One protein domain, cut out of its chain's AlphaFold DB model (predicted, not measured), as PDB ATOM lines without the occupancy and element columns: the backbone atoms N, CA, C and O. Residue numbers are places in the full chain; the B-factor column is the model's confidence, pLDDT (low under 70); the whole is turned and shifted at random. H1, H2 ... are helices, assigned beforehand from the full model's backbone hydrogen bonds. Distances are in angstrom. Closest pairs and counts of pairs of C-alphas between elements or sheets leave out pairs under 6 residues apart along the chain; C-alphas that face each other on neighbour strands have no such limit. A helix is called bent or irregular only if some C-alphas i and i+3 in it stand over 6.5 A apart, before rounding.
ATOM      1  N   ASN A  36      -0.576 -59.254 -33.168       91.56
ATOM      2  CA  ASN A  36      -0.561 -58.892 -34.585       91.56
ATOM      3  C   ASN A  36      -0.980 -60.090 -35.441       91.56
ATOM      4  O   ASN A  36      -0.484 -61.196 -35.264       91.56
ATOM      5  N   GLU A  37      -1.855 -59.852 -36.413       91.81
ATOM      6  CA  GLU A  37      -2.284 -60.902 -37.345       91.81
ATOM      7  C   GLU A  37      -1.328 -61.037 -38.539       91.81
ATOM      8  O   GLU A  37      -1.345 -62.039 -39.251       91.81
ATOM      9  N   ILE A  38      -0.485 -60.023 -38.773       92.31
ATOM     10  CA  ILE A  38       0.454 -59.968 -39.895       92.31
ATOM     11  C   ILE A  38       1.868 -59.759 -39.378       92.31
ATOM     12  O   ILE A  38       2.163 -58.770 -38.708       92.31
ATOM     13  N   PHE A  39       2.763 -60.653 -39.789       93.44
ATOM     14  CA  PHE A  39       4.174 -60.628 -39.428       93.44
ATOM     15  C   PHE A  39       5.033 -60.351 -40.662       93.44
ATOM     16  O   PHE A  39       5.536 -61.262 -41.315       93.44
ATOM     17  N   THR A  40       5.200 -59.073 -41.001       94.69
ATOM     18  CA  THR A  40       6.119 -58.626 -42.061       94.69
ATOM     19  C   THR A  40       7.073 -57.566 -41.528       94.69
ATOM     20  O   THR A  40       6.799 -56.901 -40.527       94.69
ATOM     21  N   THR A  41       8.206 -57.374 -42.202       94.81
ATOM     22  CA  THR A  41       9.174 -56.328 -41.843       94.81
ATOM     23  C   THR A  41       8.560 -54.932 -41.945       94.81
ATOM     24  O   THR A  41       8.773 -54.117 -41.051       94.81
ATOM     25  N   SER A  42       7.732 -54.667 -42.962       94.56
ATOM     26  CA  SER A  42       7.013 -53.393 -43.102       94.56
ATOM     27  C   SER A  42       6.050 -53.138 -41.941       94.56
ATOM     28  O   SER A  42       6.011 -52.026 -41.415       94.56
ATOM     29  N   VAL A  43       5.319 -54.167 -41.489       94.38
ATOM     30  CA  VAL A  43       4.430 -54.067 -40.318       94.38
ATOM     31  C   VAL A  43       5.227 -53.863 -39.033       94.38
ATOM     32  O   VAL A  43       4.851 -53.024 -38.218       94.38
ATOM     33  N   LEU A  44       6.358 -54.552 -38.864       96.44
ATOM     34  CA  LEU A  44       7.240 -54.341 -37.716       96.44
ATOM     35  C   LEU A  44       7.744 -52.893 -37.658       96.44
ATOM     36  O   LEU A  44       7.654 -52.255 -36.610       96.44
ATOM     37  N   VAL A  45       8.235 -52.351 -38.777       96.44
ATOM     38  CA  VAL A  45       8.698 -50.955 -38.843       96.44
ATOM     39  C   VAL A  45       7.538 -49.990 -38.584       96.44
ATOM     40  O   VAL A  45       7.697 -49.059 -37.795       96.44
ATOM     41  N   SER A  46       6.359 -50.237 -39.165       95.88
ATOM     42  CA  SER A  46       5.140 -49.467 -38.879       95.88
ATOM     43  C   SER A  46       4.812 -49.469 -37.380       95.88
ATOM     44  O   SER A  46       4.639 -48.406 -36.784       95.88
ATOM     45  N   ASN A  47       4.804 -50.634 -36.727       95.69
ATOM     46  CA  ASN A  47       4.556 -50.759 -35.292       95.69
ATOM     47  C   ASN A  47       5.603 -50.035 -34.449       95.69
ATOM     48  O   ASN A  47       5.236 -49.357 -33.491       95.69
ATOM     49  N   ILE A  48       6.885 -50.132 -34.801       96.69
ATOM     50  CA  ILE A  48       7.955 -49.403 -34.110       96.69
ATOM     51  C   ILE A  48       7.704 -47.893 -34.210       96.69
ATOM     52  O   ILE A  48       7.692 -47.209 -33.188       96.69
ATOM     53  N   LEU A  49       7.431 -47.373 -35.411       96.31
ATOM     54  CA  LEU A  49       7.160 -45.947 -35.624       96.31
ATOM     55  C   LEU A  49       5.927 -45.476 -34.848       96.31
ATOM     56  O   LEU A  49       5.971 -44.429 -34.201       96.31
ATOM     57  N   ARG A  50       4.843 -46.258 -34.856       95.12
ATOM     58  CA  ARG A  50       3.616 -45.938 -34.117       95.12
ATOM     59  C   ARG A  50       3.825 -45.973 -32.600       95.12
ATOM     60  O   ARG A  50       3.316 -45.103 -31.894       95.12
ATOM     61  N   ASN A  51       4.596 -46.929 -32.079       95.50
ATOM     62  CA  ASN A  51       4.915 -47.005 -30.648       95.50
ATOM     63  C   ASN A  51       5.882 -45.894 -30.201       95.50
ATOM     64  O   ASN A  51       5.717 -45.362 -29.105       95.50
ATOM     65  N   ILE A  52       6.832 -45.482 -31.049       95.38
ATOM     66  CA  ILE A  52       7.646 -44.275 -30.823       95.38
ATOM     67  C   ILE A  52       6.753 -43.029 -30.824       95.38
ATOM     68  O   ILE A  52       6.892 -42.178 -29.948       95.38
ATOM     69  N   GLY A  53       5.794 -42.949 -31.752       93.75
ATOM     70  CA  GLY A  53       4.844 -41.839 -31.875       93.75
ATOM     71  C   GLY A  53       4.045 -41.550 -30.602       93.75
ATOM     72  O   GLY A  53       3.803 -40.386 -30.291       93.75
ATOM     73  N   LEU A  54       3.725 -42.579 -29.806       92.81
ATOM     74  CA  LEU A  54       3.078 -42.421 -28.493       92.81
ATOM     75  C   LEU A  54       3.911 -41.599 -27.498       92.81
ATOM     76  O   LEU A  54       3.368 -41.004 -26.571       92.81
ATOM     77  N   HIS A  55       5.227 -41.538 -27.690       93.81
ATOM     78  CA  HIS A  55       6.155 -40.805 -26.832       93.81
ATOM     79  C   HIS A  55       6.683 -39.522 -27.471       93.81
ATOM     80  O   HIS A  55       7.572 -38.914 -26.894       93.81
ATOM     81  N   LEU A  56       6.161 -39.105 -28.630       92.88
ATOM     82  CA  LEU A  56       6.528 -37.841 -29.287       92.88
ATOM     83  C   LEU A  56       5.560 -36.689 -28.978       92.88
ATOM     84  O   LEU A  56       5.795 -35.568 -29.423       92.88
ATOM     85  N   GLY A  57       4.477 -36.942 -28.240       88.94
ATOM     86  CA  GLY A  57       3.511 -35.911 -27.876       88.94
ATOM     87  C   GLY A  57       4.134 -34.817 -27.008       88.94
ATOM     88  O   GLY A  57       4.857 -35.075 -26.045       88.94
ATOM     89  N   THR A  58       3.853 -33.564 -27.344       88.81
ATOM     90  CA  THR A  58       4.325 -32.377 -26.624       88.81
ATOM     91  C   THR A  58       3.161 -31.435 -26.298       88.81
ATOM     92  O   THR A  58       2.105 -31.524 -26.929       88.81
ATOM     93  N   PRO A  59       3.337 -30.485 -25.361       86.06
ATOM     94  CA  PRO A  59       2.345 -29.434 -25.107       86.06
ATOM     95  C   PRO A  59       2.128 -28.448 -26.270       86.06
ATOM     96  O   PRO A  59       1.300 -27.545 -26.151       86.06
ATOM     97  N   ILE A  60       2.888 -28.578 -27.366       87.44
ATOM     98  CA  ILE A  60       2.887 -27.665 -28.511       87.44
ATOM     99  C   ILE A  60       2.271 -28.392 -29.714       87.44
ATOM    100  O   ILE A  60       2.930 -29.194 -30.376       87.44
ATOM    101  N   GLY A  61       1.009 -28.088 -30.037       87.19
ATOM    102  CA  GLY A  61       0.250 -28.790 -31.082       87.19
ATOM    103  C   GLY A  61       0.909 -28.815 -32.469       87.19
ATOM    104  O   GLY A  61       0.789 -29.809 -33.187       87.19
ATOM    105  N   ILE A  62       1.672 -27.777 -32.835       88.69
ATOM    106  CA  ILE A  62       2.413 -27.722 -34.110       88.69
ATOM    107  C   ILE A  62       3.467 -28.837 -34.189       88.69
ATOM    108  O   ILE A  62       3.568 -29.513 -35.214       88.69
ATOM    109  N   ILE A  63       4.219 -29.075 -33.109       89.38
ATOM    110  CA  ILE A  63       5.251 -30.125 -33.063       89.38
ATOM    111  C   ILE A  63       4.603 -31.501 -33.231       89.38
ATOM    112  O   ILE A  63       5.113 -32.351 -33.968       89.38
ATOM    113  N   ASN A  64       3.444 -31.706 -32.609       90.69
ATOM    114  CA  ASN A  64       2.720 -32.968 -32.707       90.69
ATOM    115  C   ASN A  64       2.175 -33.187 -34.123       90.69
ATOM    116  O   ASN A  64       2.268 -34.291 -34.655       90.69
ATOM    117  N   ALA A  65       1.660 -32.136 -34.771       89.81
ATOM    118  CA  ALA A  65       1.176 -32.204 -36.148       89.81
ATOM    119  C   ALA A  65       2.301 -32.524 -37.145       89.81
ATOM    120  O   ALA A  65       2.121 -33.376 -38.019       89.81
ATOM    121  N   ILE A  66       3.474 -31.898 -36.985       92.12
ATOM    122  CA  ILE A  66       4.669 -32.201 -37.787       92.12
ATOM    123  C   ILE A  66       5.080 -33.659 -37.582       92.12
ATOM    124  O   ILE A  66       5.243 -34.393 -38.555       92.12
ATOM    125  N   SER A  67       5.178 -34.098 -36.329       92.25
ATOM    126  CA  SER A  67       5.549 -35.473 -35.993       92.25
ATOM    127  C   SER A  67       4.560 -36.479 -36.599       92.25
ATOM    128  O   SER A  67       4.970 -37.486 -37.174       92.25
ATOM    129  N   ASN A  68       3.257 -36.178 -36.569       92.50
ATOM    130  CA  ASN A  68       2.221 -37.042 -37.134       92.50
ATOM    131  C   ASN A  68       2.335 -37.113 -38.663       92.50
ATOM    132  O   ASN A  68       2.236 -38.187 -39.250       92.50
ATOM    133  N   LYS A  69       2.611 -35.975 -39.315       92.69
ATOM    134  CA  LYS A  69       2.851 -35.908 -40.762       92.69
ATOM    135  C   LYS A  69       4.085 -36.717 -41.173       92.69
ATOM    136  O   LYS A  69       4.022 -37.426 -42.173       92.69
ATOM    137  N   ILE A  70       5.171 -36.648 -40.400       94.00
ATOM    138  CA  ILE A  70       6.390 -37.432 -40.643       94.00
ATOM    139  C   ILE A  70       6.084 -38.930 -40.562       94.00
ATOM    140  O   ILE A  70       6.427 -39.671 -41.480       94.00
ATOM    141  N   ILE A  71       5.393 -39.383 -39.509       93.94
ATOM    142  CA  ILE A  71       5.025 -40.800 -39.370       93.94
ATOM    143  C   ILE A  71       4.121 -41.244 -40.526       93.94
ATOM    144  O   ILE A  71       4.362 -42.303 -41.102       93.94
ATOM    145  N   ASN A  72       3.132 -40.435 -40.917       93.06
ATOM    146  CA  ASN A  72       2.278 -40.735 -42.069       93.06
ATOM    147  C   ASN A  72       3.084 -40.872 -43.371       93.06
ATOM    148  O   ASN A  72       2.828 -41.789 -44.145       93.06
ATOM    149  N   LEU A  73       4.090 -40.019 -43.595       93.81
ATOM    150  CA  LEU A  73       4.957 -40.112 -44.772       93.81
ATOM    151  C   LEU A  73       5.724 -41.442 -44.813       93.81
ATOM    152  O   LEU A  73       5.784 -42.078 -45.861       93.81
ATOM    153  N   PHE A  74       6.254 -41.903 -43.675       94.00
ATOM    154  CA  PHE A  74       6.884 -43.225 -43.599       94.00
ATOM    155  C   PHE A  74       5.898 -44.356 -43.914       94.00
ATOM    156  O   PHE A  74       6.269 -45.307 -44.594       94.00
ATOM    157  N   HIS A  75       4.644 -44.249 -43.475       94.12
ATOM    158  CA  HIS A  75       3.625 -45.262 -43.765       94.12
ATOM    159  C   HIS A  75       3.240 -45.308 -45.250       94.12
ATOM    160  O   HIS A  75       3.026 -46.399 -45.778       94.12
ATOM    161  N   LEU A  76       3.253 -44.163 -45.947       92.44
ATOM    162  CA  LEU A  76       3.098 -44.123 -47.407       92.44
ATOM    163  C   LEU A  76       4.232 -44.878 -48.114       92.44
ATOM    164  O   LEU A  76       3.968 -45.659 -49.021       92.44
ATOM    165  N   VAL A  77       5.482 -44.703 -47.669       93.50
ATOM    166  CA  VAL A  77       6.640 -45.426 -48.230       93.50
ATOM    167  C   VAL A  77       6.560 -46.928 -47.939       93.50
ATOM    168  O   VAL A  77       6.858 -47.743 -48.807       93.50
ATOM    169  N   LEU A  78       6.127 -47.310 -46.735       91.81
ATOM    170  CA  LEU A  78       5.977 -48.713 -46.334       91.81
ATOM    171  C   LEU A  78       4.786 -49.414 -47.008       91.81
ATOM    172  O   LEU A  78       4.715 -50.640 -46.943       91.81
ATOM    173  N   SER A  79       3.871 -48.666 -47.639       92.56
ATOM    174  CA  SER A  79       2.606 -49.173 -48.195       92.56
ATOM    175  C   SER A  79       1.762 -49.940 -47.164       92.56
ATOM    176  O   SER A  79       1.130 -50.946 -47.479       92.56
ATOM    177  N   VAL A  80       1.769 -49.473 -45.910       91.62
ATOM    178  CA  VAL A  80       1.001 -50.054 -44.797       91.62
ATOM    179  C   VAL A  80       0.030 -49.005 -44.273       91.62
ATOM    180  O   VAL A  80       0.444 -47.891 -43.950       91.62
ATOM    181  N   ASP A  81      -1.249 -49.361 -44.146       91.75
ATOM    182  CA  ASP A  81      -2.226 -48.491 -43.491       91.75
ATOM    183  C   ASP A  81      -1.873 -48.331 -42.002       91.75
ATOM    184  O   ASP A  81      -1.763 -49.295 -41.242       91.75
ATOM    185  N   ILE A  82      -1.707 -47.078 -41.582       91.00
ATOM    186  CA  ILE A  82      -1.328 -46.696 -40.224       91.00
ATOM    187  C   ILE A  82      -2.366 -47.091 -39.167       91.00
ATOM    188  O   ILE A  82      -2.034 -47.155 -37.984       91.00
ATOM    189  N   SER A  83      -3.619 -47.330 -39.560       92.06
ATOM    190  CA  SER A  83      -4.697 -47.755 -38.656       92.06
ATOM    191  C   SER A  83      -5.295 -49.112 -39.043       92.06
ATOM    192  O   SER A  83      -6.446 -49.377 -38.706       92.06
ATOM    193  N   ASP A  84      -4.525 -49.976 -39.720       91.81
ATOM    194  CA  ASP A  84      -4.981 -51.313 -40.121       91.81
ATOM    195  C   ASP A  84      -5.459 -52.124 -38.892       91.81
ATOM    196  O   ASP A  84      -4.659 -52.334 -37.967       91.81
ATOM    197  N   PRO A  85      -6.715 -52.614 -38.849       90.69
ATOM    198  CA  PRO A  85      -7.270 -53.354 -37.705       90.69
ATOM    199  C   PRO A  85      -6.538 -54.674 -37.397       90.69
ATOM    200  O   PRO A  85      -6.570 -55.172 -36.269       90.69
ATOM    201  N   ARG A  86      -5.805 -55.228 -38.368       91.25
ATOM    202  CA  ARG A  86      -4.993 -56.445 -38.192       91.25
ATOM    203  C   ARG A  86      -3.762 -56.206 -37.312       91.25
ATOM    204  O   ARG A  86      -3.192 -57.141 -36.756       91.25
ATOM    205  N   THR A  87      -3.357 -54.943 -37.168       91.12
ATOM    206  CA  THR A  87      -2.177 -54.507 -36.398       91.12
ATOM    207  C   THR A  87      -2.512 -53.440 -35.349       91.12
ATOM    208  O   THR A  87      -1.638 -52.978 -34.616       91.12
ATOM    209  N   THR A  88      -3.781 -53.040 -35.260       91.56
ATOM    210  CA  THR A  88      -4.288 -51.968 -34.396       91.56
ATOM    211  C   THR A  88      -5.446 -52.527 -33.586       91.56
ATOM    212  O   THR A  88      -6.430 -52.969 -34.167       91.56
ATOM    213  N   TYR A  89      -5.348 -52.522 -32.254       86.56
ATOM    214  CA  TYR A  89      -6.385 -53.120 -31.408       86.56
ATOM    215  C   TYR A  89      -7.712 -52.354 -31.511       86.56
ATOM    216  O   TYR A  89      -8.752 -52.936 -31.804       86.56
ATOM    217  N   THR A  90      -7.679 -51.032 -31.303       83.94
ATOM    218  CA  THR A  90      -8.874 -50.179 -31.380       83.94
ATOM    219  C   THR A  90      -8.532 -48.745 -31.768       83.94
ATOM    220  O   THR A  90      -7.577 -48.166 -31.243       83.94
ATOM    221  N   GLY A  91      -9.404 -48.131 -32.570       82.69
ATOM    222  CA  GLY A  91      -9.339 -46.713 -32.918       82.69
ATOM    223  C   GLY A  91      -8.401 -46.409 -34.084       82.69
ATOM    224  O   GLY A  91      -7.926 -47.302 -34.775       82.69
ATOM    225  N   LYS A  92      -8.166 -45.116 -34.314       86.94
ATOM    226  CA  LYS A  92      -7.232 -44.624 -35.333       86.94
ATOM    227  C   LYS A  92      -5.926 -44.212 -34.677       86.94
ATOM    228  O   LYS A  92      -5.942 -43.737 -33.543       86.94
ATOM    229  N   PHE A  93      -4.820 -44.363 -35.393       87.94
ATOM    230  CA  PHE A  93      -3.537 -43.850 -34.941       87.94
ATOM    231  C   PHE A  93      -3.540 -42.317 -34.888       87.94
ATOM    232  O   PHE A  93      -4.076 -41.642 -35.769       87.94
ATOM    233  N   GLY A  94      -2.872 -41.773 -33.877       85.12
ATOM    234  CA  GLY A  94      -2.491 -40.372 -33.818       85.12
ATOM    235  C   GLY A  94      -1.452 -40.143 -32.729       85.12
ATOM    236  O   GLY A  94      -1.380 -40.890 -31.753       85.12
ATOM    237  N   ILE A  95      -0.645 -39.100 -32.887       85.38
ATOM    238  CA  ILE A  95       0.262 -38.672 -31.820       85.38
ATOM    239  C   ILE A  95      -0.557 -38.071 -30.671       85.38
ATOM    240  O   ILE A  95      -1.510 -37.326 -30.931       85.38
ATOM    241  N   PRO A  96      -0.212 -38.367 -29.404       81.81
ATOM    242  CA  PRO A  96      -0.891 -37.762 -28.270       81.81
ATOM    243  C   PRO A  96      -0.775 -36.233 -28.299       81.81
ATOM    244  O   PRO A  96       0.316 -35.669 -28.328       81.81
ATOM    245  N   GLY A  97      -1.934 -35.572 -28.299       70.56
ATOM    246  CA  GLY A  97      -2.061 -34.138 -28.542       70.56
ATOM    247  C   GLY A  97      -2.097 -33.813 -30.041       70.56
ATOM    248  O   GLY A  97      -1.091 -33.893 -30.727       70.56
ATOM    249  N   GLY A  98      -3.255 -33.415 -30.576       69.19
ATOM    250  CA  GLY A  98      -3.399 -32.939 -31.960       69.19
ATOM    251  C   GLY A  98      -2.936 -31.490 -32.183       69.19
ATOM    252  O   GLY A  98      -2.400 -30.849 -31.279       69.19
ATOM    253  N   LEU A  99      -3.210 -30.944 -33.375       64.88
ATOM    254  CA  LEU A  99      -2.859 -29.564 -33.760       64.88
ATOM    255  C   LEU A  99      -3.477 -28.503 -32.831       64.88
ATOM    256  O   LEU A  99      -2.852 -27.484 -32.564       64.88
ATOM    257  N   SER A 100      -4.674 -28.768 -32.306       64.44
ATOM    258  CA  SER A 100      -5.383 -27.905 -31.354       64.44
ATOM    259  C   SER A 100      -4.881 -28.025 -29.910       64.44
ATOM    260  O   SER A 100      -5.450 -27.408 -29.012       64.44
ATOM    261  N   THR A 101      -3.842 -28.826 -29.656       72.06
ATOM    262  CA  THR A 101      -3.313 -29.005 -28.300       72.06
ATOM    263  C   THR A 101      -2.546 -27.768 -27.883       72.06
ATOM    264  O   THR A 101      -1.468 -27.482 -28.408       72.06
ATOM    265  N   LEU A 102      -3.104 -27.073 -26.900       63.81
ATOM    266  CA  LEU A 102      -2.415 -26.055 -26.134       63.81
ATOM    267  C   LEU A 102      -2.434 -26.491 -24.667       63.81
ATOM    268  O   LEU A 102      -3.501 -26.611 -24.066       63.81
ATOM    269  N   GLY A 103      -1.258 -26.752 -24.101       65.69
ATOM    270  CA  GLY A 103      -1.116 -27.127 -22.695       65.69
ATOM    271  C   GLY A 103      -0.945 -28.626 -22.450       65.69
ATOM    272  O   GLY A 103      -0.621 -29.410 -23.342       65.69
ATOM    273  N   ILE A 104      -1.082 -29.013 -21.184       68.88
ATOM    274  CA  ILE A 104      -0.699 -30.332 -20.681       68.88
ATOM    275  C   ILE A 104      -1.892 -31.288 -20.755       68.88
ATOM    276  O   ILE A 104      -2.891 -31.110 -20.063       68.88
ATOM    277  N   ASN A 105      -1.766 -32.348 -21.555       68.81
ATOM    278  CA  ASN A 105      -2.705 -33.469 -21.535       68.81
ATOM    279  C   ASN A 105      -2.228 -34.535 -20.535       68.81
ATOM    280  O   ASN A 105      -1.658 -35.549 -20.932       68.81
ATOM    281  N   ALA A 106      -2.437 -34.294 -19.240       70.38
ATOM    282  CA  ALA A 106      -2.040 -35.213 -18.170       70.38
ATOM    283  C   ALA A 106      -3.084 -36.318 -17.947       70.38
ATOM    284  O   ALA A 106      -3.626 -36.464 -16.857       70.38
ATOM    285  N   THR A 107      -3.403 -37.071 -19.001       78.75
ATOM    286  CA  THR A 107      -4.185 -38.306 -18.860       78.75
ATOM    287  C   THR A 107      -3.243 -39.474 -18.639       78.75
ATOM    288  O   THR A 107      -2.316 -39.697 -19.425       78.75
ATOM    289  N   GLU A 108      -3.492 -40.265 -17.599       74.81
ATOM    290  CA  GLU A 108      -2.643 -41.415 -17.270       74.81
ATOM    291  C   GLU A 108      -2.555 -42.428 -18.430       74.81
ATOM    292  O   GLU A 108      -1.613 -43.213 -18.505       74.81
ATOM    293  N   ASN A 109      -3.563 -42.479 -19.308       77.25
ATOM    294  CA  ASN A 109      -3.644 -43.438 -20.417       77.25
ATOM    295  C   ASN A 109      -2.793 -43.059 -21.636       77.25
ATOM    296  O   ASN A 109      -2.494 -43.936 -22.441       77.25
ATOM    297  N   ASN A 110      -2.450 -41.781 -21.820       75.69
ATOM    298  CA  ASN A 110      -1.903 -41.305 -23.095       75.69
ATOM    299  C   ASN A 110      -0.828 -40.216 -22.960       75.69
ATOM    300  O   ASN A 110      -0.537 -39.503 -23.917       75.69
ATOM    301  N   THR A 111      -0.253 -40.046 -21.770       84.06
ATOM    302  CA  THR A 111       0.834 -39.083 -21.567       84.06
ATOM    303  C   THR A 111       2.124 -39.575 -22.233       84.06
ATOM    304  O   THR A 111       2.550 -40.714 -22.034       84.06
ATOM    305  N   SER A 112       2.749 -38.700 -23.020       88.19
ATOM    306  CA  SER A 112       4.002 -38.960 -23.735       88.19
ATOM    307  C   SER A 112       5.238 -38.671 -22.880       88.19
ATOM    308  O   SER A 112       5.247 -37.733 -22.089       88.19
ATOM    309  N   ASN A 113       6.317 -39.430 -23.104       91.62
ATOM    310  CA  ASN A 113       7.597 -39.291 -22.395       91.62
ATOM    311  C   ASN A 113       8.721 -38.731 -23.290       91.62
ATOM    312  O   ASN A 113       9.819 -39.289 -23.346       91.62
ATOM    313  N   THR A 114       8.460 -37.631 -23.999       92.75
ATOM    314  CA  THR A 114       9.332 -37.101 -25.068       92.75
ATOM    315  C   THR A 114      10.758 -36.804 -24.611       92.75
ATOM    316  O   THR A 114      11.711 -37.231 -25.261       92.75
ATOM    317  N   LEU A 115      10.938 -36.137 -23.465       93.75
ATOM    318  CA  LEU A 115      12.276 -35.826 -22.942       93.75
ATOM    319  C   LEU A 115      13.068 -37.092 -22.600       93.75
ATOM    320  O   LEU A 115      14.252 -37.192 -22.921       93.75
ATOM    321  N   HIS A 116      12.412 -38.081 -21.992       94.81
ATOM    322  CA  HIS A 116      13.049 -39.359 -21.692       94.81
ATOM    323  C   HIS A 116      13.388 -40.128 -22.967       94.81
ATOM    324  O   HIS A 116      14.500 -40.632 -23.070       94.81
ATOM    325  N   LEU A 117      12.499 -40.162 -23.965       96.12
ATOM    326  CA  LEU A 117      12.776 -40.801 -25.252       96.12
ATOM    327  C   LEU A 117      14.026 -40.196 -25.909       96.12
ATOM    328  O   LEU A 117      14.929 -40.928 -26.311       96.12
ATOM    329  N   VAL A 118      14.101 -38.865 -25.968       95.75
ATOM    330  CA  VAL A 118      15.244 -38.141 -26.537       95.75
ATOM    331  C   VAL A 118      16.535 -38.482 -25.787       95.75
ATOM    332  O   VAL A 118      17.534 -38.841 -26.412       95.75
ATOM    333  N   LEU A 119      16.517 -38.453 -24.452       95.75
ATOM    334  CA  LEU A 119      17.678 -38.821 -23.635       95.75
ATOM    335  C   LEU A 119      18.106 -40.276 -23.825       95.75
ATOM    336  O   LEU A 119      19.305 -40.550 -23.858       95.75
ATOM    337  N   ILE A 120      17.157 -41.203 -23.966       96.75
ATOM    338  CA  ILE A 120      17.442 -42.618 -24.221       96.75
ATOM    339  C   ILE A 120      18.142 -42.770 -25.570       96.75
ATOM    340  O   ILE A 120      19.205 -43.386 -25.628       96.75
ATOM    341  N   VAL A 121      17.603 -42.165 -26.632       96.06
ATOM    342  CA  VAL A 121      18.202 -42.214 -27.975       96.06
ATOM    343  C   VAL A 121      19.623 -41.652 -27.952       96.06
ATOM    344  O   VAL A 121      20.554 -42.323 -28.400       96.06
ATOM    345  N   PHE A 122      19.826 -40.473 -27.356       95.38
ATOM    346  CA  PHE A 122      21.160 -39.888 -27.222       95.38
ATOM    347  C   PHE A 122      22.107 -40.760 -26.398       95.38
ATOM    348  O   PHE A 122      23.265 -40.918 -26.777       95.38
ATOM    349  N   SER A 123      21.634 -41.357 -25.305       93.81
ATOM    350  CA  SER A 123      22.461 -42.204 -24.440       93.81
ATOM    351  C   SER A 123      22.888 -43.488 -25.148       93.81
ATOM    352  O   SER A 123      24.059 -43.863 -25.090       93.81
ATOM    353  N   VAL A 124      21.977 -44.127 -25.885       93.62
ATOM    354  CA  VAL A 124      22.292 -45.308 -26.698       93.62
ATOM    355  C   VAL A 124      23.332 -44.952 -27.762       93.62
ATOM    356  O   VAL A 124      24.370 -45.613 -27.843       93.62
ATOM    357  N   ILE A 125      23.124 -43.869 -28.520       93.06
ATOM    358  CA  ILE A 125      24.083 -43.397 -29.532       93.06
ATOM    359  C   ILE A 125      25.441 -43.080 -28.888       93.06
ATOM    360  O   ILE A 125      26.479 -43.514 -29.389       93.06
ATOM    361  N   ALA A 126      25.459 -42.387 -27.749       90.75
ATOM    362  CA  ALA A 126      26.678 -42.043 -27.028       90.75
ATOM    363  C   ALA A 126      27.463 -43.288 -26.586       90.75
ATOM    364  O   ALA A 126      28.679 -43.334 -26.781       90.75
ATOM    365  N   CYS A 127      26.793 -44.327 -26.073       88.88
ATOM    366  CA  CYS A 127      27.433 -45.602 -25.737       88.88
ATOM    367  C   CYS A 127      28.104 -46.260 -26.952       88.88
ATOM    368  O   CYS A 127      29.178 -46.852 -26.810       88.88
ATOM    369  N   PHE A 128      27.507 -46.133 -28.140       86.38
ATOM    370  CA  PHE A 128      28.081 -46.652 -29.380       86.38
ATOM    371  C   PHE A 128      29.134 -45.739 -30.001       86.38
ATOM    372  O   PHE A 128      29.979 -46.248 -30.720       86.38
ATOM    373  N   ILE A 129      29.155 -44.429 -29.772       86.75
ATOM    374  CA  ILE A 129      30.205 -43.548 -30.322       86.75
ATOM    375  C   ILE A 129      31.447 -43.557 -29.424       86.75
ATOM    376  O   ILE A 129      32.579 -43.610 -29.909       86.75
ATOM    377  N   GLN A 130      31.261 -43.540 -28.105       80.69
ATOM    378  CA  GLN A 130      32.367 -43.447 -27.162       80.69
ATOM    379  C   GLN A 130      33.170 -44.753 -27.114       80.69
ATOM    380  O   GLN A 130      32.651 -45.827 -26.799       80.69
ATOM    381  N   ARG A 131      34.489 -44.659 -27.347       68.44
ATOM    382  CA  ARG A 131      35.419 -45.806 -27.283       68.44
ATOM    383  C   ARG A 131      35.319 -46.580 -25.964       68.44
ATOM    384  O   ARG A 131      35.459 -47.797 -25.971       68.44
ATOM    385  N   GLN A 132      35.081 -45.897 -24.842       68.00
ATOM    386  CA  GLN A 132      34.946 -46.539 -23.530       68.00
ATOM    387  C   GLN A 132      33.637 -47.333 -23.388       68.00
ATOM    388  O   GLN A 132      33.651 -48.407 -22.787       68.00
ATOM    389  N   GLY A 133      32.540 -46.857 -23.990       65.50
ATOM    390  CA  GLY A 133      31.263 -47.574 -24.045       65.50
ATOM    391  C   GLY A 133      31.378 -48.875 -24.841       65.50
ATOM    392  O   GLY A 133      30.982 -49.932 -24.352       65.50
ATOM    393  N   ARG A 134      32.054 -48.831 -26.000       68.06
ATOM    394  CA  ARG A 134      32.304 -50.024 -26.831       68.06
ATOM    395  C   ARG A 134      33.140 -51.107 -26.143       68.06
ATOM    396  O   ARG A 134      32.967 -52.287 -26.429       68.06
ATOM    397  N   LYS A 135      34.060 -50.725 -25.250       74.50
ATOM    398  CA  LYS A 135      34.954 -51.679 -24.565       74.50
ATOM    399  C   LYS A 135      34.224 -52.557 -23.547       74.50
ATOM    400  O   LYS A 135      34.681 -53.656 -23.244       74.50
ATOM    401  N   LYS A 136      33.088 -52.102 -23.017       84.31
ATOM    402  CA  LYS A 136      32.328 -52.811 -21.983       84.31
ATOM    403  C   LYS A 136      31.235 -53.670 -22.619       84.31
ATOM    404  O   LYS A 136      30.074 -53.276 -22.679       84.31
ATOM    405  N   ARG A 137      31.605 -54.879 -23.065       86.00
ATOM    406  CA  ARG A 137      30.707 -55.826 -23.766       86.00
ATOM    407  C   ARG A 137      29.391 -56.101 -23.024       86.00
ATOM    408  O   ARG A 137      28.362 -56.299 -23.668       86.00
ATOM    409  N   TYR A 138      29.401 -56.067 -21.691       89.06
ATOM    410  CA  TYR A 138      28.198 -56.258 -20.877       89.06
ATOM    411  C   TYR A 138      27.158 -55.138 -21.067       89.06
ATOM    412  O   TYR A 138      25.969 -55.431 -21.106       89.06
ATOM    413  N   ILE A 139      27.581 -53.881 -21.267       90.00
ATOM    414  CA  ILE A 139      26.670 -52.746 -21.512       90.00
ATOM    415  C   ILE A 139      25.996 -52.905 -22.873       90.00
ATOM    416  O   ILE A 139      24.786 -52.740 -22.987       90.00
ATOM    417  N   ILE A 140      26.765 -53.279 -23.896       90.75
ATOM    418  CA  ILE A 140      26.227 -53.525 -25.240       90.75
ATOM    419  C   ILE A 140      25.234 -54.687 -25.207       90.75
ATOM    420  O   ILE A 140      24.161 -54.583 -25.789       90.75
ATOM    421  N   SER A 141      25.566 -55.767 -24.494       91.81
ATOM    422  CA  SER A 141      24.681 -56.930 -24.352       91.81
ATOM    423  C   SER A 141      23.381 -56.563 -23.627       91.81
ATOM    424  O   SER A 141      22.310 -57.006 -24.027       91.81
ATOM    425  N   TYR A 142      23.461 -55.702 -22.609       93.19
ATOM    426  CA  TYR A 142      22.295 -55.171 -21.903       93.19
ATOM    427  C   TYR A 142      21.416 -54.295 -22.810       93.19
ATOM    428  O   TYR A 142      20.213 -54.521 -22.896       93.19
ATOM    429  N   ILE A 143      22.009 -53.348 -23.550       94.62
ATOM    430  CA  ILE A 143      21.282 -52.508 -24.518       94.62
ATOM    431  C   ILE A 143      20.634 -53.374 -25.603       94.62
ATOM    432  O   ILE A 143      19.465 -53.174 -25.924       94.62
ATOM    433  N   ALA A 144      21.366 -54.353 -26.140       94.69
ATOM    434  CA  ALA A 144      20.851 -55.281 -27.139       94.69
ATOM    435  C   ALA A 144      19.646 -56.063 -26.603       94.69
ATOM    436  O   ALA A 144      18.633 -56.131 -27.288       94.69
ATOM    437  N   ALA A 145      19.708 -56.564 -25.364       94.94
ATOM    438  CA  ALA A 145      18.582 -57.248 -24.733       94.94
ATOM    439  C   ALA A 145      17.343 -56.342 -24.614       94.94
ATOM    440  O   ALA A 145      16.241 -56.776 -24.946       94.94
ATOM    441  N   ILE A 146      17.506 -55.076 -24.209       96.38
ATOM    442  CA  ILE A 146      16.378 -54.131 -24.133       96.38
ATOM    443  C   ILE A 146      15.803 -53.844 -25.527       96.38
ATOM    444  O   ILE A 146      14.585 -53.857 -25.703       96.38
ATOM    445  N   ILE A 147      16.651 -53.619 -26.534       96.56
ATOM    446  CA  ILE A 147      16.202 -53.393 -27.915       96.56
ATOM    447  C   ILE A 147      15.461 -54.626 -28.448       96.56
ATOM    448  O   ILE A 147      14.414 -54.477 -29.073       96.56
ATOM    449  N   SER A 148      15.938 -55.838 -28.156       96.69
ATOM    450  CA  SER A 148      15.232 -57.074 -28.501       96.69
ATOM    451  C   SER A 148      13.850 -57.145 -27.850       96.69
ATOM    452  O   SER A 148      12.904 -57.533 -28.526       96.69
ATOM    453  N   ILE A 149      13.698 -56.713 -26.591       95.38
ATOM    454  CA  ILE A 149      12.383 -56.623 -25.932       95.38
ATOM    455  C   ILE A 149      11.465 -55.651 -26.684       95.38
ATOM    456  O   ILE A 149      10.315 -55.991 -26.946       95.38
ATOM    457  N   VAL A 150      11.961 -54.473 -27.081       96.62
ATOM    458  CA  VAL A 150      11.180 -53.490 -27.859       96.62
ATOM    459  C   VAL A 150      10.749 -54.061 -29.211       96.62
ATOM    460  O   VAL A 150       9.591 -53.910 -29.603       96.62
ATOM    461  N   ILE A 151      11.663 -54.728 -29.918       97.25
ATOM    462  CA  ILE A 151      11.382 -55.347 -31.219       97.25
ATOM    463  C   ILE A 151      10.344 -56.456 -31.059       97.25
ATOM    464  O   ILE A 151       9.367 -56.462 -31.799       97.25
ATOM    465  N   LEU A 152      10.510 -57.351 -30.081       95.31
ATOM    466  CA  LEU A 152       9.554 -58.425 -29.806       95.31
ATOM    467  C   LEU A 152       8.182 -57.870 -29.420       95.31
ATOM    468  O   LEU A 152       7.175 -58.350 -29.929       95.31
ATOM    469  N   PHE A 153       8.132 -56.824 -28.592       95.31
ATOM    470  CA  PHE A 153       6.887 -56.143 -28.239       95.31
ATOM    471  C   PHE A 153       6.170 -55.611 -29.487       95.31
ATOM    472  O   PHE A 153       4.992 -55.893 -29.686       95.31
ATOM    473  N   CYS A 154       6.887 -54.897 -30.364       96.00
ATOM    474  CA  CYS A 154       6.322 -54.342 -31.599       96.00
ATOM    475  C   CYS A 154       5.981 -55.414 -32.644       96.00
ATOM    476  O   CYS A 154       5.103 -55.199 -33.477       96.00
ATOM    477  N   PHE A 155       6.686 -56.545 -32.630       95.31
ATOM    478  CA  PHE A 155       6.448 -57.663 -33.535       95.31
ATOM    479  C   PHE A 155       5.210 -58.459 -33.124       95.31
ATOM    480  O   PHE A 155       4.389 -58.788 -33.974       95.31
ATOM    481  N   LEU A 156       5.048 -58.731 -31.828       92.38
ATOM    482  CA  LEU A 156       3.996 -59.607 -31.315       92.38
ATOM    483  C   LEU A 156       2.678 -58.873 -31.064       92.38
ATOM    484  O   LEU A 156       1.631 -59.412 -31.398       92.38
ATOM    485  N   LEU A 157       2.701 -57.661 -30.503       92.38
ATOM    486  CA  LEU A 157       1.487 -56.992 -30.024       92.38
ATOM    487  C   LEU A 157       0.962 -55.939 -31.005       92.38
ATOM    488  O   LEU A 157       1.733 -55.170 -31.589       92.38
ATOM    489  N   LYS A 158      -0.368 -55.869 -31.126       94.31
ATOM    490  CA  LYS A 158      -1.078 -54.796 -31.824       94.31
ATOM    491  C   LYS A 158      -0.827 -53.460 -31.136       94.31
ATOM    492  O   LYS A 158      -0.670 -53.355 -29.915       94.31
ATOM    493  N   TRP A 159      -0.836 -52.400 -31.930       94.69
ATOM    494  CA  TRP A 159      -0.753 -51.046 -31.409       94.69
ATOM    495  C   TRP A 159      -2.052 -50.641 -30.691       94.69
ATOM    496  O   TRP A 159      -3.157 -50.928 -31.157       94.69
ATOM    497  N   GLN A 160      -1.911 -49.933 -29.567       91.69
ATOM    498  CA  GLN A 160      -3.005 -49.369 -28.768       91.69
ATOM    499  C   GLN A 160      -2.551 -48.082 -28.068       91.69
ATOM    500  O   GLN A 160      -1.375 -47.919 -27.741       91.69
ATOM    501  N   TRP A 161      -3.494 -47.183 -27.781       87.75
ATOM    502  CA  TRP A 161      -3.217 -45.873 -27.177       87.75
ATOM    503  C   TRP A 161      -2.498 -45.952 -25.824       87.75
ATOM    504  O   TRP A 161      -1.594 -45.169 -25.546       87.75
ATOM    505  N   TRP A 162      -2.852 -46.935 -24.998       88.50
ATOM    506  CA  TRP A 162      -2.266 -47.127 -23.669       88.50
ATOM    507  C   TRP A 162      -0.991 -47.987 -23.668       88.50
ATOM    508  O   TRP A 162      -0.476 -48.299 -22.592       88.50
ATOM    509  N   ASN A 163      -0.416 -48.321 -24.837       92.44
ATOM    510  CA  ASN A 163       0.919 -48.941 -24.903       92.44
ATOM    511  C   ASN A 163       1.988 -48.071 -24.232       92.44
ATOM    512  O   ASN A 163       2.974 -48.598 -23.728       92.44
ATOM    513  N   SER A 164       1.777 -46.754 -24.153       90.38
ATOM    514  CA  SER A 164       2.601 -45.830 -23.364       90.38
ATOM    515  C   SER A 164       2.878 -46.349 -21.942       90.38
ATOM    516  O   SER A 164       4.023 -46.291 -21.493       90.38
ATOM    517  N   ARG A 165       1.875 -46.943 -21.275       90.00
ATOM    518  CA  ARG A 165       2.005 -47.560 -19.944       90.00
ATOM    519  C   ARG A 165       2.782 -48.869 -19.973       90.00
ATOM    520  O   ARG A 165       3.615 -49.108 -19.105       90.00
ATOM    521  N   LEU A 166       2.536 -49.704 -20.982       91.56
ATOM    522  CA  LEU A 166       3.248 -50.974 -21.155       91.56
ATOM    523  C   LEU A 166       4.738 -50.763 -21.462       91.56
ATOM    524  O   LEU A 166       5.556 -51.628 -21.173       91.56
ATOM    525  N   HIS A 167       5.106 -49.591 -21.985       94.50
ATOM    526  CA  HIS A 167       6.495 -49.203 -22.204       94.50
ATOM    527  C   HIS A 167       7.221 -48.738 -20.929       94.50
ATOM    528  O   HIS A 167       8.448 -48.655 -20.951       94.50
ATOM    529  N   LEU A 168       6.533 -48.453 -19.814       92.75
ATOM    530  CA  LEU A 168       7.177 -47.933 -18.594       92.75
ATOM    531  C   LEU A 168       8.324 -48.819 -18.074       92.75
ATOM    532  O   LEU A 168       9.391 -48.271 -17.784       92.75
ATOM    533  N   PRO A 169       8.199 -50.163 -18.019       94.56
ATOM    534  CA  PRO A 169       9.315 -51.021 -17.626       94.56
ATOM    535  C   PRO A 169      10.514 -50.906 -18.577       94.56
ATOM    536  O   PRO A 169      11.658 -50.935 -18.137       94.56
ATOM    537  N   ILE A 170      10.272 -50.715 -19.877       95.69
ATOM    538  CA  ILE A 170      11.332 -50.538 -20.880       95.69
ATOM    539  C   ILE A 170      12.070 -49.212 -20.642       95.69
ATOM    540  O   ILE A 170      13.301 -49.179 -20.646       95.69
ATOM    541  N   PHE A 171      11.337 -48.126 -20.376       95.75
ATOM    542  CA  PHE A 171      11.926 -46.832 -20.011       95.75
ATOM    543  C   PHE A 171      12.754 -46.933 -18.724       95.75
ATOM    544  O   PHE A 171      13.864 -46.401 -18.665       95.75
ATOM    545  N   LEU A 172      12.260 -47.669 -17.724       96.00
ATOM    546  CA  LEU A 172      12.995 -47.934 -16.491       96.00
ATOM    547  C   LEU A 172      14.308 -48.680 -16.767       96.00
ATOM    548  O   LEU A 172      15.350 -48.283 -16.252       96.00
ATOM    549  N   LEU A 173      14.301 -49.704 -17.624       96.00
ATOM    550  CA  LEU A 173      15.526 -50.422 -17.998       96.00
ATOM    551  C   LEU A 173      16.535 -49.515 -18.720       96.00
ATOM    552  O   LEU A 173      17.737 -49.580 -18.436       96.00
ATOM    553  N   PHE A 174      16.066 -48.633 -19.607       97.00
ATOM    554  CA  PHE A 174      16.931 -47.655 -20.267       97.00
ATOM    555  C   PHE A 174      17.449 -46.558 -19.326       97.00
ATOM    556  O   PHE A 174      18.516 -46.005 -19.595       97.00
ATOM    557  N   SER A 175      16.773 -46.270 -18.209       95.44
ATOM    558  CA  SER A 175      17.245 -45.275 -17.232       95.44
ATOM    559  C   SER A 175      18.643 -45.604 -16.690       95.44
ATOM    560  O   SER A 175      19.461 -44.703 -16.509       95.44
ATOM    561  N   ALA A 176      18.975 -46.893 -16.542       94.12
ATOM    562  CA  ALA A 176      20.314 -47.334 -16.159       94.12
ATOM    563  C   ALA A 176      21.372 -46.954 -17.212       94.12
ATOM    564  O   ALA A 176      22.469 -46.515 -16.864       94.12
ATOM    565  N   VAL A 177      21.038 -47.066 -18.503       93.88
ATOM    566  CA  VAL A 177      21.923 -46.663 -19.612       93.88
ATOM    567  C   VAL A 177      22.140 -45.153 -19.594       93.88
ATOM    568  O   VAL A 177      23.279 -44.696 -19.684       93.88
ATOM    569  N   VAL A 178      21.062 -44.385 -19.408       94.94
ATOM    570  CA  VAL A 178      21.128 -42.925 -19.260       94.94
ATOM    571  C   VAL A 178      22.024 -42.550 -18.076       94.94
ATOM    572  O   VAL A 178      22.925 -41.728 -18.230       94.94
ATOM    573  N   GLY A 179      21.862 -43.205 -16.923       92.94
ATOM    574  CA  GLY A 179      22.693 -42.981 -15.737       92.94
ATOM    575  C   GLY A 179      24.183 -43.242 -15.981       92.94
ATOM    576  O   GLY A 179      25.024 -42.435 -15.582       92.94
ATOM    577  N   ILE A 180      24.527 -44.317 -16.703       91.25
ATOM    578  CA  ILE A 180      25.917 -44.605 -17.086       91.25
ATOM    579  C   ILE A 180      26.489 -43.470 -17.938       91.25
ATOM    580  O   ILE A 180      27.597 -43.009 -17.661       91.25
ATOM    581  N   VAL A 181      25.754 -43.001 -18.949       91.38
ATOM    582  CA  VAL A 181      26.230 -41.928 -19.836       91.38
ATOM    583  C   VAL A 181      26.378 -40.612 -19.081       91.38
ATOM    584  O   VAL A 181      27.415 -39.960 -19.194       91.38
ATOM    585  N   LEU A 182      25.393 -40.245 -18.256       91.56
ATOM    586  CA  LEU A 182      25.448 -39.026 -17.448       91.56
ATOM    587  C   LEU A 182      26.614 -39.045 -16.446       91.56
ATOM    588  O   LEU A 182      27.264 -38.020 -16.259       91.56
ATOM    589  N   SER A 183      26.942 -40.207 -15.865       90.69
ATOM    590  CA  SER A 183      28.076 -40.358 -14.936       90.69
ATOM    591  C   SER A 183      29.447 -40.124 -15.585       90.69
ATOM    592  O   SER A 183      30.416 -39.813 -14.894       90.69
ATOM    593  N   GLN A 184      29.535 -40.257 -16.912       87.94
ATOM    594  CA  GLN A 184      30.767 -40.072 -17.684       87.94
ATOM    595  C   GLN A 184      30.959 -38.627 -18.164       87.94
ATOM    596  O   GLN A 184      32.012 -38.294 -18.715       87.94
ATOM    597  N   ILE A 185      29.973 -37.749 -17.954       88.19
ATOM    598  CA  ILE A 185      30.091 -36.331 -18.291       88.19
ATOM    599  C   ILE A 185      31.106 -35.680 -17.344       88.19
ATOM    600  O   ILE A 185      30.922 -35.658 -16.128       88.19
ATOM    601  N   LYS A 186      32.176 -35.104 -17.910       88.19
ATOM    602  CA  LYS A 186      33.253 -34.457 -17.138       88.19
ATOM    603  C   LYS A 186      32.733 -33.336 -16.234       88.19
ATOM    604  O   LYS A 186      33.157 -33.212 -15.088       88.19
ATOM    605  N   LEU A 187      31.809 -32.524 -16.751       91.69
ATOM    606  CA  LEU A 187      31.206 -31.417 -16.019       91.69
ATOM    607  C   LEU A 187      29.948 -31.895 -15.281       91.69
ATOM    608  O   LEU A 187      28.850 -31.879 -15.834       91.69
ATOM    609  N   ARG A 188      30.105 -32.297 -14.014       90.75
ATOM    610  CA  ARG A 188      29.010 -32.829 -13.171       90.75
ATOM    611  C   ARG A 188      27.789 -31.906 -13.093       90.75
ATOM    612  O   ARG A 188      26.665 -32.384 -12.990       90.75
ATOM    613  N   GLN A 189      28.000 -30.594 -13.199       94.25
ATOM    614  CA  GLN A 189      26.919 -29.606 -13.222       94.25
ATOM    615  C   GLN A 189      25.929 -29.849 -14.368       94.25
ATOM    616  O   GLN A 189      24.734 -29.693 -14.161       94.25
ATOM    617  N   VAL A 190      26.387 -30.299 -15.541       93.38
ATOM    618  CA  VAL A 190      25.501 -30.589 -16.682       93.38
ATOM    619  C   VAL A 190      24.570 -31.756 -16.360       93.38
ATOM    620  O   VAL A 190      23.370 -31.660 -16.597       93.38
ATOM    621  N   ALA A 191      25.096 -32.832 -15.770       92.69
ATOM    622  CA  ALA A 191      24.278 -33.966 -15.343       92.69
ATOM    623  C   ALA A 191      23.246 -33.548 -14.278       92.69
ATOM    624  O   ALA A 191      22.080 -33.928 -14.373       92.69
ATOM    625  N   ASN A 192      23.649 -32.703 -13.320       94.00
ATOM    626  CA  ASN A 192      22.747 -32.163 -12.302       94.00
ATOM    627  C   ASN A 192      21.653 -31.280 -12.916       94.00
ATOM    628  O   ASN A 192      20.490 -31.420 -12.553       94.00
ATOM    629  N   VAL A 193      21.997 -30.408 -13.867       96.00
ATOM    630  CA  VAL A 193      21.023 -29.565 -14.573       96.00
ATOM    631  C   VAL A 193      20.030 -30.427 -15.346       96.00
ATOM    632  O   VAL A 193      18.833 -30.191 -15.237       96.00
ATOM    633  N   ILE A 194      20.485 -31.461 -16.062       94.50
ATOM    634  CA  ILE A 194      19.587 -32.396 -16.759       94.50
ATOM    635  C   ILE A 194      18.629 -33.061 -15.763       94.50
ATOM    636  O   ILE A 194      17.426 -33.091 -16.009       94.50
ATOM    637  N   ALA A 195      19.132 -33.548 -14.625       93.50
ATOM    638  CA  ALA A 195      18.298 -34.163 -13.595       93.50
ATOM    639  C   ALA A 195      17.259 -33.180 -13.025       93.50
ATOM    640  O   ALA A 195      16.081 -33.517 -12.931       93.50
ATOM    641  N   VAL A 196      17.671 -31.949 -12.710       95.81
ATOM    642  CA  VAL A 196      16.777 -30.889 -12.221       95.81
ATOM    643  C   VAL A 196      15.720 -30.536 -13.268       95.81
ATOM    644  O   VAL A 196      14.543 -30.452 -12.931       95.81
ATOM    645  N   VAL A 197      16.101 -30.397 -14.541       95.19
ATOM    646  CA  VAL A 197      15.161 -30.137 -15.641       95.19
ATOM    647  C   VAL A 197      14.147 -31.272 -15.766       95.19
ATOM    648  O   VAL A 197      12.957 -30.994 -15.890       95.19
ATOM    649  N   LEU A 198      14.565 -32.539 -15.686       94.44
ATOM    650  CA  LEU A 198      13.640 -33.679 -15.716       94.44
ATOM    651  C   LEU A 198      12.659 -33.666 -14.541       94.44
ATOM    652  O   LEU A 198      11.469 -33.886 -14.744       94.44
ATOM    653  N   ILE A 199      13.133 -33.362 -13.329       94.94
ATOM    654  CA  ILE A 199      12.266 -33.251 -12.149       94.94
ATOM    655  C   ILE A 199      11.254 -32.127 -12.360       94.94
ATOM    656  O   ILE A 199      10.055 -32.387 -12.328       94.94
ATOM    657  N   ILE A 200      11.717 -30.907 -12.650       94.38
ATOM    658  CA  ILE A 200      10.853 -29.731 -12.822       94.38
ATOM    659  C   ILE A 200       9.834 -29.963 -13.938       94.38
ATOM    660  O   ILE A 200       8.654 -29.673 -13.761       94.38
ATOM    661  N   THR A 201      10.265 -30.520 -15.071       90.50
ATOM    662  CA  THR A 201       9.365 -30.809 -16.191       90.50
ATOM    663  C   THR A 201       8.393 -31.938 -15.881       90.50
ATOM    664  O   THR A 201       7.312 -31.923 -16.436       90.50
ATOM    665  N   SER A 202       8.682 -32.872 -14.974       90.88
ATOM    666  CA  SER A 202       7.705 -33.900 -14.579       90.88
ATOM    667  C   SER A 202       6.590 -33.375 -13.659       90.88
ATOM    668  O   SER A 202       5.483 -33.918 -13.667       90.88
ATOM    669  N   LEU A 203       6.846 -32.300 -12.896       90.75
ATOM    670  CA  LEU A 203       5.927 -31.803 -11.862       90.75
ATOM    671  C   LEU A 203       4.525 -31.451 -12.383       90.75
ATOM    672  O   LEU A 203       3.562 -31.865 -11.741       90.75
ATOM    673  N   PRO A 204       4.343 -30.752 -13.521       88.00
ATOM    674  CA  PRO A 204       3.003 -30.405 -13.986       88.00
ATOM    675  C   PRO A 204       2.132 -31.630 -14.300       88.00
ATOM    676  O   PRO A 204       0.941 -31.624 -14.004       88.00
ATOM    677  N   TRP A 205       2.717 -32.700 -14.848       86.81
ATOM    678  CA  TRP A 205       1.996 -33.950 -15.111       86.81
ATOM    679  C   TRP A 205       1.721 -34.736 -13.826       86.81
ATOM    680  O   TRP A 205       0.651 -35.323 -13.696       86.81
ATOM    681  N   ALA A 206       2.659 -34.725 -12.874       87.94
ATOM    682  CA  ALA A 206       2.515 -35.423 -11.599       87.94
ATOM    683  C   ALA A 206       1.502 -34.750 -10.656       87.94
ATOM    684  O   ALA A 206       0.764 -35.435  -9.953       87.94
ATOM    685  N   LEU A 207       1.458 -33.414 -10.632       89.38
ATOM    686  CA  LEU A 207       0.618 -32.645  -9.708       89.38
ATOM    687  C   LEU A 207      -0.771 -32.333 -10.273       89.38
ATOM    688  O   LEU A 207      -1.727 -32.244  -9.502       89.38
ATOM    689  N   SER A 208      -0.898 -32.194 -11.595       85.69
ATOM    690  CA  SER A 208      -2.141 -31.790 -12.268       85.69
ATOM    691  C   SER A 208      -2.709 -32.890 -13.173       85.69
ATOM    692  O   SER A 208      -3.335 -32.600 -14.194       85.69
ATOM    693  N   GLY A 209      -2.486 -34.160 -12.814       85.56
ATOM    694  CA  GLY A 209      -3.076 -35.318 -13.492       85.56
ATOM    695  C   GLY A 209      -4.602 -35.227 -13.556       85.56
ATOM    696  O   GLY A 209      -5.245 -34.905 -12.562       85.56
TER     697      GLY A 209
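What this domain is: This is residues 36 to 209 of the 349 residues of an uncharacterized protein of Moorea sp. SIO4G2 (UniProt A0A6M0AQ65). Three long helices, H5, H7 and H8, spread as a loose fan along the length of the domain, with H7 in the middle and H3 crossing it on one side. At one end a hairpin of two helices, H1 and H2, stands crosswise, H1 packing on the last residues of H5, and the long unnamed stretch 79 to 113 lies at that same end. The printed part has 174 residues, with eight named helices, H1 to H8 in order along the chain, and no named strand; its class is all helix. It is compact, with a radius of gyration of the C-alphas of 17.1 A, and spans 48 by 38 by 25 A.

How they stand to each other: Begin at H5, residues 137 to 156. With its residues 151 to 155 alone it touches H1, residues 41 to 53, about perpendicular at 78 degrees; the closest C-alphas, of Leu 44 and Phe 155, are 5.4 A apart. H1 forms a helical hairpin with H2, residues 61 to 78, at a shallow tilt of 3 degrees, opposite ways; the closest C-alphas, of Ser 42 and Leu 78, are 5.8 A apart. Back at H5, look to H7, residues 168 to 183, which touches it with residues 170 to 177 alone, at a shallow tilt of 26 degrees, opposite ways; the closest C-alphas, of Ile 146 and Ile 170, are 7.0 A apart. H7 has a kink of 26 degrees near residue 177. H3, residues 114 to 129, touches H7 at a steep tilt of 53 degrees, the same way, with C-alphas 123 and 178 closest at 5.4 A. H8, residues 188 to 207, is close to H7 but not clearly touching, with C-alphas 182 and 191 closest at 5.6 A. H4, residues 131 to 135, touches H3 only at the corner, C-alphas 127 and 133 being closest at 4.6 A. H6, residues 163 to 166, is close to H1 but not clearly touching, with C-alphas 51 and 163 closest at 7.3 A. Every O i to N i+4 pair is within hydrogen-bond range in H1 to H5; in H7 it is 10 of 12 and in H8 14 of 16, while H6 is too short for such a pair.

Where its parts are: Find C-alpha 41 at (9.174, -56.328, -41.843), where H1 begins; H2 then measures 25.7 A from first to last C-alpha. H3 and H7 are each 22.5 A long. H5 runs 28.0 A from C-alpha 137 at (30.707, -55.826, -23.766). H8 runs 28.6 A to C-alpha 207 at (0.618, -32.645, -9.708), and is only just irregular: C-alphas 201 and 204 are 6.7 A apart.

The domain as a whole: The two C-alphas farthest apart, of Glu 37 and Leu 187, are 49.5 A from each other. The printed part has no cut, and its one long link is the 35 residues from H2 to H3. Mean pLDDT of the printed part is 89.7; look for values under 70 at residues 98 to 100, 102 to 105 and 131 to 134.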